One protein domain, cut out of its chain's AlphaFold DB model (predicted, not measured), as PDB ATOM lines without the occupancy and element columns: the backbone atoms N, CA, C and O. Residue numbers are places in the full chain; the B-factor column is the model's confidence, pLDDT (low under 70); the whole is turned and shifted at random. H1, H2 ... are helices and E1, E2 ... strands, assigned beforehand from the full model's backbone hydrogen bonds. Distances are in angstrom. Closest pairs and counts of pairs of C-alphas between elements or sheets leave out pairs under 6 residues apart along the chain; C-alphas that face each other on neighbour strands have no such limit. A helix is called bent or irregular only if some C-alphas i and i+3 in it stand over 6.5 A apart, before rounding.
ATOM      1  N   LEU A 263      87.233  93.353 134.835       86.94
ATOM      2  CA  LEU A 263      87.116  93.685 136.267       86.94
ATOM      3  C   LEU A 263      85.664  93.586 136.760       86.94
ATOM      4  O   LEU A 263      85.415  93.139 137.879       86.94
ATOM      5  N   SER A 264      84.727  94.004 135.909       88.31
ATOM      6  CA  SER A 264      83.279  94.000 136.118       88.31
ATOM      7  C   SER A 264      82.586  93.746 134.781       88.31
ATOM      8  O   SER A 264      82.992  94.349 133.783       88.31
ATOM      9  N   VAL A 265      81.552  92.909 134.756       90.00
ATOM     10  CA  VAL A 265      80.836  92.505 133.533       90.00
ATOM     11  C   VAL A 265      79.331  92.563 133.776       90.00
ATOM     12  O   VAL A 265      78.880  92.370 134.900       90.00
ATOM     13  N   ASP A 266      78.558  92.873 132.742       91.44
ATOM     14  CA  ASP A 266      77.096  92.853 132.801       91.44
ATOM     15  C   ASP A 266      76.559  91.411 132.841       91.44
ATOM     16  O   ASP A 266      77.099  90.544 132.148       91.44
ATOM     17  N   VAL A 267      75.506  91.150 133.625       87.94
ATOM     18  CA  VAL A 267      74.922  89.798 133.737       87.94
ATOM     19  C   VAL A 267      74.462  89.285 132.367       87.94
ATOM     20  O   VAL A 267      74.859  88.190 131.972       87.94
ATOM     21  N   GLY A 268      73.766  90.103 131.570       88.44
ATOM     22  CA  GLY A 268      73.268  89.680 130.256       88.44
ATOM     23  C   GLY A 268      74.386  89.310 129.270       88.44
ATOM     24  O   GLY A 268      74.234  88.396 128.460       88.44
ATOM     25  N   PHE A 269      75.557  89.953 129.363       88.88
ATOM     26  CA  PHE A 269      76.724  89.562 128.561       88.88
ATOM     27  C   PHE A 269      77.290  88.194 128.976       88.88
ATOM     28  O   PHE A 269      77.675  87.404 128.109       88.88
ATOM     29  N   LEU A 270      77.338  87.893 130.280       88.88
ATOM     30  CA  LEU A 270      77.778  86.583 130.777       88.88
ATOM     31  C   LEU A 270      76.840  85.464 130.316       88.88
ATOM     32  O   LEU A 270      77.316  84.439 129.817       88.88
ATOM     33  N   GLU A 271      75.531  85.678 130.430       90.75
ATOM     34  CA  GLU A 271      74.507  84.697 130.054       90.75
ATOM     35  C   GLU A 271      74.547  84.385 128.553       90.75
ATOM     36  O   GLU A 271      74.511  83.220 128.157       90.75
ATOM     37  N   VAL A 272      74.754  85.400 127.705       90.00
ATOM     38  CA  VAL A 272      74.970  85.213 126.258       90.00
ATOM     39  C   VAL A 272      76.262  84.440 125.958       90.00
ATOM     40  O   VAL A 272      76.271  83.590 125.069       90.00
ATOM     41  N   CYS A 273      77.352  84.675 126.698       86.75
ATOM     42  CA  CYS A 273      78.627  83.974 126.480       86.75
ATOM     43  C   CYS A 273      78.612  82.497 126.917       86.75
ATOM     44  O   CYS A 273      79.443  81.706 126.457       86.75
ATOM     45  N   THR A 274      77.703  82.117 127.817       85.25
ATOM     46  CA  THR A 274      77.662  80.784 128.450       85.25
ATOM     47  C   THR A 274      76.392  79.984 128.149       85.25
ATOM     48  O   THR A 274      76.363  78.778 128.410       85.25
ATOM     49  N   GLU A 275      75.361  80.609 127.576       86.25
ATOM     50  CA  GLU A 275      74.044  80.020 127.290       86.25
ATOM     51  C   GLU A 275      73.387  79.388 128.539       86.25
ATOM     52  O   GLU A 275      72.811  78.290 128.505       86.25
ATOM     53  N   ARG A 276      73.546  80.072 129.680       87.06
ATOM     54  CA  ARG A 276      72.991  79.733 130.998       87.06
ATOM     55  C   ARG A 276      72.789  80.987 131.838       87.06
ATOM     56  O   ARG A 276      73.548  81.937 131.702       87.06
ATOM     57  N   GLU A 277      71.803  80.921 132.722       87.19
ATOM     58  CA  GLU A 277      71.508  81.934 133.735       87.19
ATOM     59  C   GLU A 277      72.628  82.023 134.782       87.19
ATOM     60  O   GLU A 277      73.284  81.023 135.107       87.19
ATOM     61  N   TRP A 278      72.840  83.224 135.321       85.50
ATOM     62  CA  TRP A 278      73.926  83.505 136.264       85.50
ATOM     63  C   TRP A 278      73.876  82.657 137.548       85.50
ATOM     64  O   TRP A 278      74.915  82.159 137.990       85.50
ATOM     65  N   GLU A 279      72.688  82.432 138.113       86.19
ATOM     66  CA  GLU A 279      72.505  81.653 139.347       86.19
ATOM     67  C   GLU A 279      73.026  80.213 139.188       86.19
ATOM     68  O   GLU A 279      73.886  79.763 139.950       86.19
ATOM     69  N   VAL A 280      72.608  79.533 138.115       86.81
ATOM     70  CA  VAL A 280      73.016  78.155 137.792       86.81
ATOM     71  C   VAL A 280      74.526  78.056 137.546       86.81
ATOM     72  O   VAL A 280      75.160  77.079 137.944       86.81
ATOM     73  N   LEU A 281      75.137  79.063 136.914       85.31
ATOM     74  CA  LEU A 281      76.589  79.099 136.683       85.31
ATOM     75  C   LEU A 281      77.382  79.256 137.980       85.31
ATOM     76  O   LEU A 281      78.455  78.664 138.125       85.31
ATOM     77  N   ARG A 282      76.866  80.057 138.917       86.38
ATOM     78  CA  ARG A 282      77.488  80.272 140.222       86.38
ATOM     79  C   ARG A 282      77.532  78.976 141.028       86.38
ATOM     80  O   ARG A 282      78.576  78.682 141.613       86.38
ATOM     81  N   GLU A 283      76.451  78.198 140.998       86.94
ATOM     82  CA  GLU A 283      76.367  76.874 141.624       86.94
ATOM     83  C   GLU A 283      77.221  75.821 140.895       86.94
ATOM     84  O   GLU A 283      78.055  75.175 141.531       86.94
ATOM     85  N   GLU A 284      77.089  75.674 139.568       83.69
ATOM     86  CA  GLU A 284      77.786  74.629 138.792       83.69
ATOM     87  C   GLU A 284      79.320  74.784 138.823       83.69
ATOM     88  O   GLU A 284      80.045  73.786 138.830       83.69
ATOM     89  N   PHE A 285      79.830  76.022 138.856       83.88
ATOM     90  CA  PHE A 285      81.271  76.303 138.796       83.88
ATOM     91  C   PHE A 285      81.877  76.852 140.099       83.88
ATOM     92  O   PHE A 285      83.087  77.091 140.134       83.88
ATOM     93  N   GLY A 286      81.087  77.042 141.164       82.94
ATOM     94  CA  GLY A 286      81.570  77.522 142.466       82.94
ATOM     95  C   GLY A 286      82.194  78.922 142.410       82.94
ATOM     96  O   GLY A 286      83.245  79.171 143.006       82.94
ATOM     97  N   ILE A 287      81.600  79.829 141.632       83.94
ATOM     98  CA  ILE A 287      82.211  81.121 141.296       83.94
ATOM     99  C   ILE A 287      82.057  82.111 142.458       83.94
ATOM    100  O   ILE A 287      80.955  82.544 142.793       83.94
ATOM    101  N   ALA A 288      83.181  82.541 143.033       81.31
ATOM    102  CA  ALA A 288      83.237  83.519 144.125       81.31
ATOM    103  C   ALA A 288      83.141  84.993 143.662       81.31
ATOM    104  O   ALA A 288      83.676  85.883 144.322       81.31
ATOM    105  N   TRP A 289      82.518  85.261 142.510       86.12
ATOM    106  CA  TRP A 289      82.257  86.630 142.049       86.12
ATOM    107  C   TRP A 289      80.982  87.157 142.704       86.12
ATOM    108  O   TRP A 289      80.048  86.403 142.981       86.12
ATOM    109  N   GLU A 290      80.955  88.458 142.963       83.56
ATOM    110  CA  GLU A 290      79.824  89.123 143.607       83.56
ATOM    111  C   GLU A 290      78.980  89.843 142.563       83.56
ATOM    112  O   GLU A 290      79.510  90.389 141.596       83.56
ATOM    113  N   GLU A 291      77.671  89.877 142.775       85.12
ATOM    114  CA  GLU A 291      76.756  90.669 141.965       85.12
ATOM    115  C   GLU A 291      76.451  91.991 142.680       85.12
ATOM    116  O   GLU A 291      75.994  92.005 143.822       85.12
ATOM    117  N   GLU A 292      76.717  93.108 142.008       82.25
ATOM    118  CA  GLU A 292      76.446  94.459 142.489       82.25
ATOM    119  C   GLU A 292      75.616  95.197 141.427       82.25
ATOM    120  O   GLU A 292      76.107  95.532 140.349       82.25
ATOM    121  N   ALA A 293      74.332  95.430 141.728       74.19
ATOM    122  CA  ALA A 293      73.392  96.184 140.888       74.19
ATOM    123  C   ALA A 293      73.342  95.732 139.405       74.19
ATOM    124  O   ALA A 293      73.461  96.553 138.492       74.19
ATOM    125  N   GLY A 294      73.185  94.423 139.164       79.31
ATOM    126  CA  GLY A 294      73.109  93.830 137.819       79.31
ATOM    127  C   GLY A 294      74.458  93.672 137.106       79.31
ATOM    128  O   GLY A 294      74.501  93.321 135.926       79.31
ATOM    129  N   LYS A 295      75.577  93.924 137.798       86.75
ATOM    130  CA  LYS A 295      76.934  93.707 137.279       86.75
ATOM    131  C   LYS A 295      77.709  92.762 138.177       86.75
ATOM    132  O   LYS A 295      77.762  92.931 139.390       86.75
ATOM    133  N   VAL A 296      78.379  91.799 137.563       84.19
ATOM    134  CA  VAL A 296      79.237  90.843 138.252       84.19
ATOM    135  C   VAL A 296      80.633  91.439 138.410       84.19
ATOM    136  O   VAL A 296      81.328  91.713 137.428       84.19
ATOM    137  N   VAL A 297      81.051  91.654 139.656       82.50
ATOM    138  CA  VAL A 297      82.373  92.161 140.031       82.50
ATOM    139  C   VAL A 297      83.323  90.978 140.202       82.50
ATOM    140  O   VAL A 297      83.298  90.249 141.191       82.50
ATOM    141  N   ILE A 298      84.190  90.803 139.208       81.56
ATOM    142  CA  ILE A 298      85.139  89.687 139.097       81.56
ATOM    143  C   ILE A 298      86.358  89.927 139.995       81.56
ATOM    144  O   ILE A 298      86.876  89.012 140.635       81.56
ATOM    145  N   LYS A 299      86.841  91.174 140.029       74.00
ATOM    146  CA  LYS A 299      88.017  91.600 140.800       74.00
ATOM    147  C   LYS A 299      87.765  92.981 141.397       74.00
ATOM    148  O   LYS A 299      87.903  93.996 140.710       74.00
ATOM    149  N   ARG A 300      87.462  93.042 142.700       69.00
ATOM    150  CA  ARG A 300      87.463  94.315 143.440       69.00
ATOM    151  C   ARG A 300      88.857  94.946 143.362       69.00
ATOM    152  O   ARG A 300      89.850  94.322 143.736       69.00
ATOM    153  N   ARG A 301      88.946  96.210 142.932       58.25
ATOM    154  CA  ARG A 301      90.171  96.998 143.139       58.25
ATOM    155  C   ARG A 301      90.385  97.203 144.645       58.25
ATOM    156  O   ARG A 301      89.415  97.510 145.339       58.25
ATOM    157  N   PRO A 302      91.625  97.116 145.161       47.06
ATOM    158  CA  PRO A 302      91.903  97.480 146.544       47.06
ATOM    159  C   PRO A 302      91.610  98.974 146.746       47.06
ATOM    160  O   PRO A 302      92.341  99.847 146.271       47.06
ATOM    161  N   VAL A 303      90.531  99.268 147.476       53.53
ATOM    162  CA  VAL A 303      89.996 100.628 147.711       53.53
ATOM    163  C   VAL A 303      91.005 101.544 148.437       53.53
ATOM    164  O   VAL A 303      90.886 102.770 148.409       53.53
ATOM    165  N   GLY A 304      92.054 100.965 149.030       46.62
ATOM    166  CA  GLY A 304      93.115 101.682 149.734       46.62
ATOM    167  C   GLY A 304      93.937 102.652 148.877       46.62
ATOM    168  O   GLY A 304      94.359 103.674 149.403       46.62
ATOM    169  N   GLY A 305      94.138 102.409 147.574       44.34
ATOM    170  CA  GLY A 305      95.060 103.223 146.760       44.34
ATOM    171  C   GLY A 305      94.665 104.704 146.663       44.34
ATOM    172  O   GLY A 305      95.421 105.593 147.055       44.34
ATOM    173  N   ALA A 306      93.448 104.980 146.184       48.56
ATOM    174  CA  ALA A 306      92.959 106.348 146.008       48.56
ATOM    175  C   ALA A 306      92.669 107.047 147.349       48.56
ATOM    176  O   ALA A 306      92.966 108.230 147.510       48.56
ATOM    177  N   ARG A 307      92.131 106.312 148.333       50.19
ATOM    178  CA  ARG A 307      91.751 106.876 149.636       50.19
ATOM    179  C   ARG A 307      92.964 107.136 150.540       50.19
ATOM    180  O   ARG A 307      92.954 108.129 151.258       50.19
ATOM    181  N   ALA A 308      94.034 106.338 150.444       48.41
ATOM    182  CA  ALA A 308      95.303 106.624 151.120       48.41
ATOM    183  C   ALA A 308      96.052 107.806 150.481       48.41
ATOM    184  O   ALA A 308      96.603 108.627 151.206       48.41
ATOM    185  N   LEU A 309      96.032 107.952 149.149       51.69
ATOM    186  CA  LEU A 309      96.600 109.131 148.478       51.69
ATOM    187  C   LEU A 309      95.835 110.423 148.813       51.69
ATOM    188  O   LEU A 309      96.461 111.466 148.995       51.69
ATOM    189  N   ALA A 310      94.506 110.358 148.944       55.53
ATOM    190  CA  ALA A 310      93.697 111.479 149.421       55.53
ATOM    191  C   ALA A 310      94.004 111.820 150.891       55.53
ATOM    192  O   ALA A 310      94.348 112.962 151.188       55.53
ATOM    193  N   ALA A 311      93.980 110.826 151.788       56.75
ATOM    194  CA  ALA A 311      94.290 111.018 153.205       56.75
ATOM    195  C   ALA A 311      95.715 111.552 153.433       56.75
ATOM    196  O   ALA A 311      95.908 112.423 154.275       56.75
ATOM    197  N   LYS A 312      96.701 111.095 152.645       56.78
ATOM    198  CA  LYS A 312      98.093 111.560 152.739       56.78
ATOM    199  C   LYS A 312      98.262 113.011 152.272       56.78
ATOM    200  O   LYS A 312      98.941 113.785 152.941       56.78
ATOM    201  N   LYS A 313      97.575 113.418 151.195       59.28
ATOM    202  CA  LYS A 313      97.501 114.834 150.784       59.28
ATOM    203  C   LYS A 313      96.801 115.703 151.830       59.28
ATOM    204  O   LYS A 313      97.188 116.851 152.031       59.28
ATOM    205  N   GLU A 314      95.779 115.177 152.500       57.22
ATOM    206  CA  GLU A 314      95.056 115.914 153.538       57.22
ATOM    207  C   GLU A 314      95.867 116.043 154.842       57.22
ATOM    208  O   GLU A 314      95.823 117.095 155.480       57.22
ATOM    209  N   SER A 315      96.671 115.034 155.203       58.00
ATOM    210  CA  SER A 315      97.631 115.137 156.310       58.00
ATOM    211  C   SER A 315      98.781 116.092 155.989       58.00
ATOM    212  O   SER A 315      99.076 116.957 156.807       58.00
ATOM    213  N   GLU A 316      99.369 116.024 154.787       56.31
ATOM    214  CA  GLU A 316     100.440 116.943 154.365       56.31
ATOM    215  C   GLU A 316      99.961 118.407 154.373       56.31
ATOM    216  O   GLU A 316     100.674 119.285 154.858       56.31
ATOM    217  N   LYS A 317      98.719 118.673 153.940       59.81
ATOM    218  CA  LYS A 317      98.125 120.024 153.947       59.81
ATOM    219  C   LYS A 317      97.787 120.546 155.355       59.81
ATOM    220  O   LYS A 317      97.798 121.755 155.574       59.81
ATOM    221  N   LYS A 318      97.502 119.662 156.322       57.00
ATOM    222  CA  LYS A 318      97.326 120.029 157.745       57.00
ATOM    223  C   LYS A 318      98.675 120.223 158.453       57.00
ATOM    224  O   LYS A 318      98.789 121.072 159.340       57.00
ATOM    225  N   GLU A 319      99.714 119.498 158.041       55.62
ATOM    226  CA  GLU A 319     101.067 119.634 158.591       55.62
ATOM    227  C   GLU A 319     101.788 120.907 158.103       55.62
ATOM    228  O   GLU A 319     102.549 121.507 158.861       55.62
ATOM    229  N   THR A 320     101.525 121.382 156.879       58.62
ATOM    230  CA  THR A 320     102.018 122.697 156.427       58.62
ATOM    231  C   THR A 320     101.314 123.847 157.147       58.62
ATOM    232  O   THR A 320     101.997 124.702 157.709       58.62
ATOM    233  N   ALA A 321      99.980 123.823 157.247       56.53
ATOM    234  CA  ALA A 321      99.216 124.860 157.951       56.53
ATOM    235  C   ALA A 321      99.625 124.999 159.435       56.53
ATOM    236  O   ALA A 321      99.802 126.104 159.944       56.53
ATOM    237  N   THR A 322      99.857 123.883 160.135       58.22
ATOM    238  CA  THR A 322     100.322 123.912 161.537       58.22
ATOM    239  C   THR A 322     101.789 124.332 161.694       58.22
ATOM    240  O   THR A 322     102.163 124.838 162.756       58.22
ATOM    241  N   LYS A 323     102.625 124.181 160.656       56.97
ATOM    242  CA  LYS A 323     103.998 124.720 160.634       56.97
ATOM    243  C   LYS A 323     104.037 126.221 160.355       56.97
ATOM    244  O   LYS A 323     104.930 126.878 160.883       56.97
TER     245      LYS A 323
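AT A GLANCE: This is residues 263 to 323 of the 374 residues of an uncharacterized protein of Dactylellina haptotyla (strain CBS 200.50) (UniProt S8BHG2). A small head with a long helical arm: the head, residues 263 to 301, holds a little sheet of three very short strands, E1, E2 and E3, and two short helices, H1 and H2, while the helix H3 sticks out from it as a single free arm. In the head, H1 and H2 form the connection between E1 and E2, H1 only grazing the sheet and H2 beyond it, and the arm, residues 302 to 323, makes most of the length. The printed part has 61 residues with three named helices and three named strands, in the order E1, H1, H2, E2, E3, H3; the sheet runs E1, E3, E2, is antiparallel throughout, and the class is mostly helix. The whole is extended, with a radius of gyration of the C-alphas of 19.7 A and spans of 63 by 19 by 15 A.

HOW THE PARTS SIT: From the first printed residue, Leu 263, the backbone enters the edge strand E1, residues 264 to 266, which joins the helix H1, residues 267 to 274, by a tight link with no residue between. H1 only grazes the sheet, with its residues 267 to 270. After a tight link of 3 residues comes the helix H2, residues 278 to 285. H1 and H2 only just touch, with 3 pairs of C-alphas within 8 A; their closest C-alphas are those of Glu 271 and Trp 278, 6.4 A apart. They run the same way at a steep tilt of 46 degrees. H2 is not on the sheet. A tight link of 4 residues leads to the other edge strand, E2, residues 290 to 292, and a tight link of 2 residues to the inner strand E3, residues 295 to 297; E2 and E3 form a hairpin. They are antiparallel at 137 degrees, with N 297 and O 290 at 2.8 A and N 292 and O 295 at 2.8 A within hydrogen-bond range. E1 and E3 are antiparallel at 157 degrees, with N 296 and O 265 at 2.8 A and N 265 and O 296 at 2.9 A within range. E1, H1, H2 and E2 make a split strand-helix-strand unit, two strands running the same way with helices between them in the chain and E3 between them in the sheet; its crossover is right-handed. The helix H3, residues 304 to 323, touches no helix and is not on the sheet. In H1, H2 and H3 every O i to N i+4 pair is within hydrogen-bond range.

IN THESE COORDINATES: E1 begins at C-alpha 264, at (83.279, 94.000, 136.118), and covers 7.1 A from first to last C-alpha. H1 covers 10.8 A and H2 10.6 A. E2 covers 6.4 A and E3 6.3 A. H3 covers 27.7 A, from C-alpha 304 at (93.115, 101.682, 149.734) to C-alpha 323 at (103.998, 124.720, 160.634). None of the three helices is bent.

THE WHOLE: The two C-alphas farthest apart are those of Glu 275 and Lys 323, at 63.3 A. Residues 302 to 323, of which 304 to 323 belong to H3, stand free; the remaining 39 residues span 27 by 19 by 15 A, with a radius of gyration of 9.5 A. The printed part has no cut. No link is long, and that from E3 to H3, with 6 residues, is short but not tight. The mean pLDDT of the printed part is 73.4; residues 300 to 323 are under 70, and the mean for H3 is 55.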